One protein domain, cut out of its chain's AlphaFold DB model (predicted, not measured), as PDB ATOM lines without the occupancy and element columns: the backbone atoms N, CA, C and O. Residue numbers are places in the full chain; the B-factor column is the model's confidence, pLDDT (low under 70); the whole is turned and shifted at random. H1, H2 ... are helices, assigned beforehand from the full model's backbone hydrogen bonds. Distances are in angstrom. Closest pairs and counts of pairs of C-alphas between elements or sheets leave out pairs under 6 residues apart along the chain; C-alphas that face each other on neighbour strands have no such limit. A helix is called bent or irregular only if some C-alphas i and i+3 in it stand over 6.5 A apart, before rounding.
ATOM      1  N   GLN A  70     152.196 151.539 195.768       73.31
ATOM      2  CA  GLN A  70     152.141 150.151 196.206       73.31
ATOM      3  C   GLN A  70     151.284 149.318 195.259       73.31
ATOM      4  O   GLN A  70     150.192 149.715 194.849       73.31
ATOM      5  N   ILE A  71     151.802 148.143 194.921       80.38
ATOM      6  CA  ILE A  71     151.064 147.154 194.160       80.38
ATOM      7  C   ILE A  71     150.331 146.281 195.172       80.38
ATOM      8  O   ILE A  71     150.955 145.539 195.938       80.38
ATOM      9  N   CYS A  72     149.003 146.373 195.182       83.69
ATOM     10  CA  CYS A  72     148.183 145.795 196.248       83.69
ATOM     11  C   CYS A  72     148.637 146.266 197.646       83.69
ATOM     12  O   CYS A  72     149.046 147.401 197.834       83.69
ATOM     13  N   ASP A  73     148.582 145.363 198.623       76.69
ATOM     14  CA  ASP A  73     149.161 145.410 199.966       76.69
ATOM     15  C   ASP A  73     150.546 144.720 200.044       76.69
ATOM     16  O   ASP A  73     150.913 144.199 201.098       76.69
ATOM     17  N   SER A  74     151.305 144.649 198.941       74.88
ATOM     18  CA  SER A  74     152.693 144.142 198.962       74.88
ATOM     19  C   SER A  74     153.694 145.231 199.383       74.88
ATOM     20  O   SER A  74     153.350 146.414 199.432       74.88
ATOM     21  N   GLN A  75     154.939 144.855 199.704       69.38
ATOM     22  CA  GLN A  75     156.006 145.847 199.918       69.38
ATOM     23  C   GLN A  75     156.572 146.375 198.595       69.38
ATOM     24  O   GLN A  75     157.236 147.413 198.570       69.38
ATOM     25  N   SER A  76     156.262 145.689 197.497       67.38
ATOM     26  CA  SER A  76     156.568 146.105 196.142       67.38
ATOM     27  C   SER A  76     155.681 147.265 195.696       67.38
ATOM     28  O   SER A  76     154.482 147.342 195.981       67.38
ATOM     29  N   GLY A  77     156.262 148.167 194.917       68.00
ATOM     30  CA  GLY A  77     155.488 149.195 194.255       68.00
ATOM     31  C   GLY A  77     156.128 149.671 192.968       68.00
ATOM     32  O   GLY A  77     157.206 149.225 192.572       68.00
ATOM     33  N   PHE A  78     155.427 150.577 192.309       64.75
ATOM     34  CA  PHE A  78     155.713 150.985 190.952       64.75
ATOM     35  C   PHE A  78     155.661 152.498 190.808       64.75
ATOM     36  O   PHE A  78     154.789 153.141 191.373       64.75
ATOM     37  N   ALA A  79     156.575 153.076 190.032       54.91
ATOM     38  CA  ALA A  79     156.598 154.525 189.820       54.91
ATOM     39  C   ALA A  79     155.427 155.021 188.946       54.91
ATOM     40  O   ALA A  79     155.024 156.176 189.044       54.91
ATOM     41  N   ASP A  80     154.857 154.149 188.108       61.62
ATOM     42  CA  ASP A  80     153.681 154.469 187.298       61.62
ATOM     43  C   ASP A  80     152.395 154.002 187.988       61.62
ATOM     44  O   ASP A  80     152.213 152.809 188.236       61.62
ATOM     45  N   GLN A  81     151.492 154.946 188.265       68.56
ATOM     46  CA  GLN A  81     150.230 154.679 188.957       68.56
ATOM     47  C   GLN A  81     149.349 153.678 188.210       68.56
ATOM     48  O   GLN A  81     148.819 152.758 188.818       68.56
ATOM     49  N   LYS A  82     149.183 153.838 186.892       70.81
ATOM     50  CA  LYS A  82     148.267 152.992 186.112       70.81
ATOM     51  C   LYS A  82     148.788 151.565 186.021       70.81
ATOM     52  O   LYS A  82     148.019 150.607 186.062       70.81
ATOM     53  N   CYS A  83     150.100 151.415 185.918       73.12
ATOM     54  CA  CYS A  83     150.761 150.133 185.983       73.12
ATOM     55  C   CYS A  83     150.667 149.534 187.389       73.12
ATOM     56  O   CYS A  83     150.320 148.363 187.503       73.12
ATOM     57  N   ALA A  84     150.877 150.316 188.452       76.81
ATOM     58  CA  ALA A  84     150.686 149.846 189.824       76.81
ATOM     59  C   ALA A  84     149.245 149.384 190.080       76.81
ATOM     60  O   ALA A  84     149.039 148.339 190.686       76.81
ATOM     61  N   GLU A  85     148.255 150.110 189.561       82.12
ATOM     62  CA  GLU A  85     146.839 149.740 189.604       82.12
ATOM     63  C   GLU A  85     146.566 148.457 188.806       82.12
ATOM     64  O   GLU A  85     145.852 147.576 189.283       82.12
ATOM     65  N   CYS A  86     147.164 148.302 187.619       83.38
ATOM     66  CA  CYS A  86     147.013 147.088 186.816       83.38
ATOM     67  C   CYS A  86     147.647 145.866 187.494       83.38
ATOM     68  O   CYS A  86     146.993 144.834 187.664       83.38
ATOM     69  N   LEU A  87     148.902 145.994 187.930       83.12
ATOM     70  CA  LEU A  87     149.620 144.962 188.677       83.12
ATOM     71  C   LEU A  87     148.930 144.675 190.017       83.12
ATOM     72  O   LEU A  87     148.955 143.545 190.499       83.12
ATOM     73  N   GLY A  88     148.278 145.694 190.583       85.25
ATOM     74  CA  GLY A  88     147.489 145.642 191.807       85.25
ATOM     75  C   GLY A  88     146.132 144.960 191.640       85.25
ATOM     76  O   GLY A  88     145.481 144.606 192.624       85.25
ATOM     77  N   GLY A  89     145.696 144.751 190.396       86.31
ATOM     78  CA  GLY A  89     144.444 144.089 190.067       86.31
ATOM     79  C   GLY A  89     144.445 142.602 190.428       86.31
ATOM     80  O   GLY A  89     145.488 141.961 190.563       86.31
ATOM     81  N   ALA A  90     143.248 142.016 190.529       80.00
ATOM     82  CA  ALA A  90     143.057 140.628 190.965       80.00
ATOM     83  C   ALA A  90     143.852 139.592 190.146       80.00
ATOM     84  O   ALA A  90     144.206 138.538 190.669       80.00
ATOM     85  N   THR A  91     144.147 139.894 188.879       83.25
ATOM     86  CA  THR A  91     144.899 139.010 187.979       83.25
ATOM     87  C   THR A  91     146.392 138.961 188.305       83.25
ATOM     88  O   THR A  91     147.003 137.909 188.143       83.25
ATOM     89  N   CYS A  92     146.977 140.062 188.788       89.88
ATOM     90  CA  CYS A  92     148.428 140.186 188.959       89.88
ATOM     91  C   CYS A  92     148.899 140.309 190.400       89.88
ATOM     92  O   CYS A  92     150.040 139.961 190.707       89.88
ATOM     93  N   CYS A  93     147.993 140.666 191.300       91.00
ATOM     94  CA  CYS A  93     148.303 140.869 192.699       91.00
ATOM     95  C   CYS A  93     148.970 139.660 193.370       91.00
ATOM     96  O   CYS A  93     149.946 139.799 194.105       91.00
ATOM     97  N   THR A  94     148.466 138.451 193.103       92.81
ATOM     98  CA  THR A  94     149.035 137.220 193.670       92.81
ATOM     99  C   THR A  94     150.443 136.958 193.148       92.81
ATOM    100  O   THR A  94     151.315 136.622 193.939       92.81
ATOM    101  N   ALA A  95     150.685 137.150 191.848       91.75
ATOM    102  CA  ALA A  95     152.011 136.957 191.265       91.75
ATOM    103  C   ALA A  95     153.029 137.951 191.843       91.75
ATOM    104  O   ALA A  95     154.158 137.572 192.142       91.75
ATOM    105  N   VAL A  96     152.606 139.199 192.063       89.12
ATOM    106  CA  VAL A  96     153.443 140.233 192.679       89.12
ATOM    107  C   VAL A  96     153.767 139.889 194.131       89.12
ATOM    108  O   VAL A  96     154.938 139.877 194.490       89.12
ATOM    109  N   LYS A  97     152.773 139.523 194.948       90.62
ATOM    110  CA  LYS A  97     153.003 139.109 196.344       90.62
ATOM    111  C   LYS A  97     153.893 137.879 196.469       90.62
ATOM    112  O   LYS A  97     154.760 137.831 197.336       90.62
ATOM    113  N   ASP A  98     153.664 136.883 195.620       92.38
ATOM    114  CA  ASP A  98     154.458 135.660 195.620       92.38
ATOM    115  C   ASP A  98     155.918 135.938 195.238       92.38
ATOM    116  O   ASP A  98     156.812 135.274 195.754       92.38
ATOM    117  N   CYS A  99     156.157 136.906 194.348       90.12
ATOM    118  CA  CYS A  99     157.499 137.346 193.984       90.12
ATOM    119  C   CYS A  99     158.167 138.187 195.084       90.12
ATOM    120  O   CYS A  99     159.343 137.991 195.372       90.12
ATOM    121  N   ASP A 100     157.418 139.080 195.733       87.56
ATOM    122  CA  ASP A 100     157.882 139.917 196.853       87.56
ATOM    123  C   ASP A 100     158.314 139.061 198.060       87.56
ATOM    124  O   ASP A 100     159.287 139.358 198.749       87.56
ATOM    125  N   ALA A 101     157.624 137.939 198.287       89.56
ATOM    126  CA  ALA A 101     157.966 136.968 199.325       89.56
ATOM    127  C   ALA A 101     159.153 136.046 198.965       89.56
ATOM    128  O   ALA A 101     159.637 135.315 199.834       89.56
ATOM    129  N   ASP A 102     159.610 136.048 197.710       91.75
ATOM    130  CA  ASP A 102     160.675 135.187 197.190       91.75
ATOM    131  C   ASP A 102     161.927 136.022 196.873       91.75
ATOM    132  O   ASP A 102     161.955 136.843 195.953       91.75
ATOM    133  N   THR A 103     162.995 135.820 197.650       88.06
ATOM    134  CA  THR A 103     164.234 136.605 197.527       88.06
ATOM    135  C   THR A 103     164.873 136.481 196.144       88.06
ATOM    136  O   THR A 103     165.414 137.461 195.622       88.06
ATOM    137  N   ASP A 104     164.804 135.298 195.531       87.88
ATOM    138  CA  ASP A 104     165.379 135.057 194.207       87.88
ATOM    139  C   ASP A 104     164.550 135.776 193.138       87.88
ATOM    140  O   ASP A 104     165.105 136.402 192.241       87.88
ATOM    141  N   CYS A 105     163.225 135.779 193.276       85.94
ATOM    142  CA  CYS A 105     162.322 136.514 192.406       85.94
ATOM    143  C   CYS A 105     162.552 138.020 192.512       85.94
ATOM    144  O   CYS A 105     162.751 138.676 191.495       85.94
ATOM    145  N   SER A 106     162.626 138.560 193.728       79.94
ATOM    146  CA  SER A 106     162.935 139.975 193.971       79.94
ATOM    147  C   SER A 106     164.299 140.378 193.381       79.94
ATOM    148  O   SER A 106     164.462 141.461 192.806       79.94
ATOM    149  N   THR A 107     165.278 139.469 193.440       78.31
ATOM    150  CA  THR A 107     166.580 139.632 192.774       78.31
ATOM    151  C   THR A 107     166.439 139.620 191.251       78.31
ATOM    152  O   THR A 107     167.059 140.429 190.567       78.31
ATOM    153  N   CYS A 108     165.586 138.765 190.694       76.62
ATOM    154  CA  CYS A 108     165.297 138.732 189.263       76.62
ATOM    155  C   CYS A 108     164.522 139.962 188.772       76.62
ATOM    156  O   CYS A 108     164.789 140.451 187.680       76.62
ATOM    157  N   VAL A 109     163.622 140.529 189.575       73.62
ATOM    158  CA  VAL A 109     162.925 141.782 189.238       73.62
ATOM    159  C   VAL A 109     163.916 142.942 189.118       73.62
ATOM    160  O   VAL A 109     163.852 143.720 188.169       73.62
ATOM    161  N   SER A 110     164.862 143.038 190.052       65.50
ATOM    162  CA  SER A 110     165.895 144.086 190.052       65.50
ATOM    163  C   SER A 110     167.053 143.813 189.080       65.50
ATOM    164  O   SER A 110     167.680 144.748 188.582       65.50
ATOM    165  N   THR A 111     167.318 142.543 188.772       69.00
ATOM    166  CA  THR A 111     168.445 142.081 187.946       69.00
ATOM    167  C   THR A 111     168.052 140.841 187.125       69.00
ATOM    168  O   THR A 111     168.481 139.722 187.425       69.00
ATOM    169  N   PRO A 112     167.267 141.018 186.045       56.19
ATOM    170  CA  PRO A 112     166.620 139.917 185.317       56.19
ATOM    171  C   PRO A 112     167.579 139.007 184.543       56.19
ATOM    172  O   PRO A 112     167.213 137.908 184.141       56.19
ATOM    173  N   THR A 113     168.826 139.435 184.352       60.44
ATOM    174  CA  THR A 113     169.876 138.648 183.690       60.44
ATOM    175  C   THR A 113     170.642 137.734 184.646       60.44
ATOM    176  O   THR A 113     171.608 137.090 184.233       60.44
ATOM    177  N   THR A 114     170.290 137.716 185.933       68.69
ATOM    178  CA  THR A 114     170.945 136.839 186.909       68.69
ATOM    179  C   THR A 114     170.604 135.381 186.603       68.69
ATOM    180  O   THR A 114     169.476 135.047 186.245       68.69
ATOM    181  N   THR A 115     171.587 134.492 186.732       75.62
ATOM    182  CA  THR A 115     171.401 133.053 186.517       75.62
ATOM    183  C   THR A 115     170.267 132.512 187.391       75.62
ATOM    184  O   THR A 115     170.317 132.664 188.609       75.62
ATOM    185  N   GLY A 116     169.291 131.833 186.782       75.62
ATOM    186  CA  GLY A 116     168.201 131.149 187.484       75.62
ATOM    187  C   GLY A 116     166.838 131.837 187.381       75.62
ATOM    188  O   GLY A 116     165.832 131.186 187.676       75.62
ATOM    189  N   CYS A 117     166.770 133.089 186.914       77.50
ATOM    190  CA  CYS A 117     165.507 133.819 186.746       77.50
ATOM    191  C   CYS A 117     164.551 133.139 185.761       77.50
ATOM    192  O   CYS A 117     163.361 133.011 186.026       77.50
ATOM    193  N   ASP A 118     165.093 132.591 184.680       79.31
ATOM    194  CA  ASP A 118     164.408 131.793 183.663       79.31
ATOM    195  C   ASP A 118     163.764 130.504 184.206       79.31
ATOM    196  O   ASP A 118     162.815 129.982 183.620       79.31
ATOM    197  N   THR A 119     164.244 130.004 185.347       86.75
ATOM    198  CA  THR A 119     163.682 128.822 186.023       86.75
ATOM    199  C   THR A 119     162.856 129.158 187.265       86.75
ATOM    200  O   THR A 119     162.147 128.288 187.782       86.75
ATOM    201  N   ASN A 120     162.902 130.405 187.744       88.88
ATOM    202  CA  ASN A 120     162.116 130.836 188.892       88.88
ATOM    203  C   ASN A 120     160.653 131.036 188.464       88.88
ATOM    204  O   ASN A 120     160.281 132.012 187.818       88.88
ATOM    205  N   THR A 121     159.798 130.095 188.863       92.81
ATOM    206  CA  THR A 121     158.366 130.119 188.517       92.81
ATOM    207  C   THR A 121     157.611 131.336 189.059       92.81
ATOM    208  O   THR A 121     156.638 131.761 188.438       92.81
ATOM    209  N   LYS A 122     158.049 131.923 190.184       93.44
ATOM    210  CA  LYS A 122     157.456 133.150 190.736       93.44
ATOM    211  C   LYS A 122     157.825 134.356 189.887       93.44
ATOM    212  O   LYS A 122     156.957 135.168 189.580       93.44
ATOM    213  N   TYR A 123     159.072 134.399 189.422       86.44
ATOM    214  CA  TYR A 123     159.526 135.430 188.496       86.44
ATOM    215  C   TYR A 123     158.816 135.328 187.149       86.44
ATOM    216  O   TYR A 123     158.306 136.331 186.673       86.44
ATOM    217  N   GLY A 124     158.666 134.127 186.585       84.94
ATOM    218  CA  GLY A 124     157.910 133.944 185.342       84.94
ATOM    219  C   GLY A 124     156.446 134.399 185.445       84.94
ATOM    220  O   GLY A 124     155.919 135.006 184.512       84.94
ATOM    221  N   ALA A 125     155.788 134.161 186.586       91.81
ATOM    222  CA  ALA A 125     154.425 134.640 186.824       91.81
ATOM    223  C   ALA A 125     154.358 136.172 186.959       91.81
ATOM    224  O   ALA A 125     153.470 136.800 186.381       91.81
ATOM    225  N   TYR A 126     155.304 136.776 187.687       88.00
ATOM    226  CA  TYR A 126     155.437 138.230 187.780       88.00
ATOM    227  C   TYR A 126     155.696 138.861 186.403       88.00
ATOM    228  O   TYR A 126     155.014 139.810 186.019       88.00
ATOM    229  N   ASP A 127     156.630 138.298 185.637       82.12
ATOM    230  CA  ASP A 127     157.022 138.782 184.314       82.12
ATOM    231  C   ASP A 127     155.863 138.703 183.316       82.12
ATOM    232  O   ASP A 127     155.592 139.675 182.619       82.12
ATOM    233  N   THR A 128     155.081 137.617 183.330       85.56
ATOM    234  CA  THR A 128     153.840 137.496 182.536       85.56
ATOM    235  C   THR A 128     152.844 138.607 182.886       85.56
ATOM    236  O   THR A 128     152.170 139.172 182.023       85.56
ATOM    237  N   CYS A 129     152.741 138.965 184.164       88.00
ATOM    238  CA  CYS A 129     151.887 140.065 184.586       88.00
ATOM    239  C   CYS A 129     152.382 141.417 184.086       88.00
ATOM    240  O   CYS A 129     151.596 142.208 183.569       88.00
ATOM    241  N   MET A 130     153.685 141.649 184.174       78.94
ATOM    242  CA  MET A 130     154.339 142.864 183.703       78.94
ATOM    243  C   MET A 130     154.289 143.042 182.182       78.94
ATOM    244  O   MET A 130     154.095 144.158 181.705       78.94
ATOM    245  N   THR A 131     154.460 141.962 181.424       74.19
ATOM    246  CA  THR A 131     154.655 142.006 179.966       74.19
ATOM    247  C   THR A 131     153.386 141.694 179.179       74.19
ATOM    248  O   THR A 131     153.076 142.417 178.233       74.19
ATOM    249  N   ASP A 132     152.610 140.688 179.587       79.31
ATOM    250  CA  ASP A 132     151.432 140.244 178.835       79.31
ATOM    251  C   ASP A 132     150.140 140.858 179.378       79.31
ATOM    252  O   ASP A 132     149.318 141.365 178.614       79.31
ATOM    253  N   THR A 133     149.938 140.822 180.700       83.38
ATOM    254  CA  THR A 133     148.662 141.257 181.302       83.38
ATOM    255  C   THR A 133     148.581 142.772 181.400       83.38
ATOM    256  O   THR A 133     147.598 143.380 180.980       83.38
TER     257      THR A 133
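What this domain is: This is residues 70 to 133 of the 214 residues of the protein "Multiple EGF-like-domain protein 3" of Minicystis rosea (UniProt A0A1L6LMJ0). Short helices at differing angles make a small globule: H2 and H3 meet at a corner, and the longer H4 packs slantwise on H2 and, with its residues 122 to 123, on H3. H1 lies at one end of the long axis, near H2 and H4, while H3 and the loop after it, with Thr 115, make the other end. The printed part has 64 residues with four named helices, H1, H2, H3 and H4 in that order, and no named strand; its class is all helix, with 36 residues in the helices. It is compact, with a radius of gyration of the C-alphas of 10.7 A, and its C-alphas span 30 by 22 by 18 A, a rounded outline.

How they stand to each other: Going along from Gln 70, you first reach H1, residues 81 to 87, and then H2, residues 93 to 100. These two are close but not clearly touching; their closest C-alphas, those of Leu 87 and Cys 93, are 5.9 A apart, and their lines are about perpendicular at 88 degrees. Next comes H3, residues 103 to 110, which only just touches H2, with 3 pairs of C-alphas within 8 A, and only at the corner by their link. Look there for the closest C-alphas, those of Cys 99 and Cys 105, at 5.1 A; the lines are about perpendicular at 76 degrees. H1 and H3 are apart. Last comes H4, residues 121 to 133, which touches H2 at a steep tilt of 45 degrees, opposite ways, with the C-alphas of Ala 95 and Tyr 126 closest at 5.1 A. H4 touches H3 with residues 122 to 123 alone; the closest C-alphas are those of Cys 105 and Tyr 123, 4.9 A apart. H3 and H4 run the same way at a shallow tilt of 32 degrees, only just short of steep. H4 is close to H1 but not clearly touching, with the C-alphas of Leu 87 and Cys 129 closest at 6.8 A. In H1, H2 and H3 every O i to N i+4 pair is within hydrogen-bond range; in H4 it is 8 of 9.

Where its parts are: Find C-alpha 81 at (150.230, 154.679, 188.957); from there H1 runs 9.7 A to C-alpha 87. H2 begins at C-alpha 93, at (148.303, 140.869, 192.699), and is 10.5 A long; H3 is 10.7 A. H4 covers 16.4 A and ends at C-alpha 133, at (148.662, 141.257, 181.302); it is neither bent nor irregular, but only just, with C-alphas 130 and 133 6.4 A apart.

The domain as a whole: The two C-alphas farthest apart are those of Lys 82 and Thr 115, at 30.5 A. The printed part has no cut. The links H1 to H2 and H2 to H3 are tight, and H3 to H4, with 10 residues between them, is short. The mean pLDDT of the printed part is 80.1; look for values under 70 at residues 75 to 81, of which 81 belongs to H1, and at residues 110 to 114, of which 110 belongs to H3.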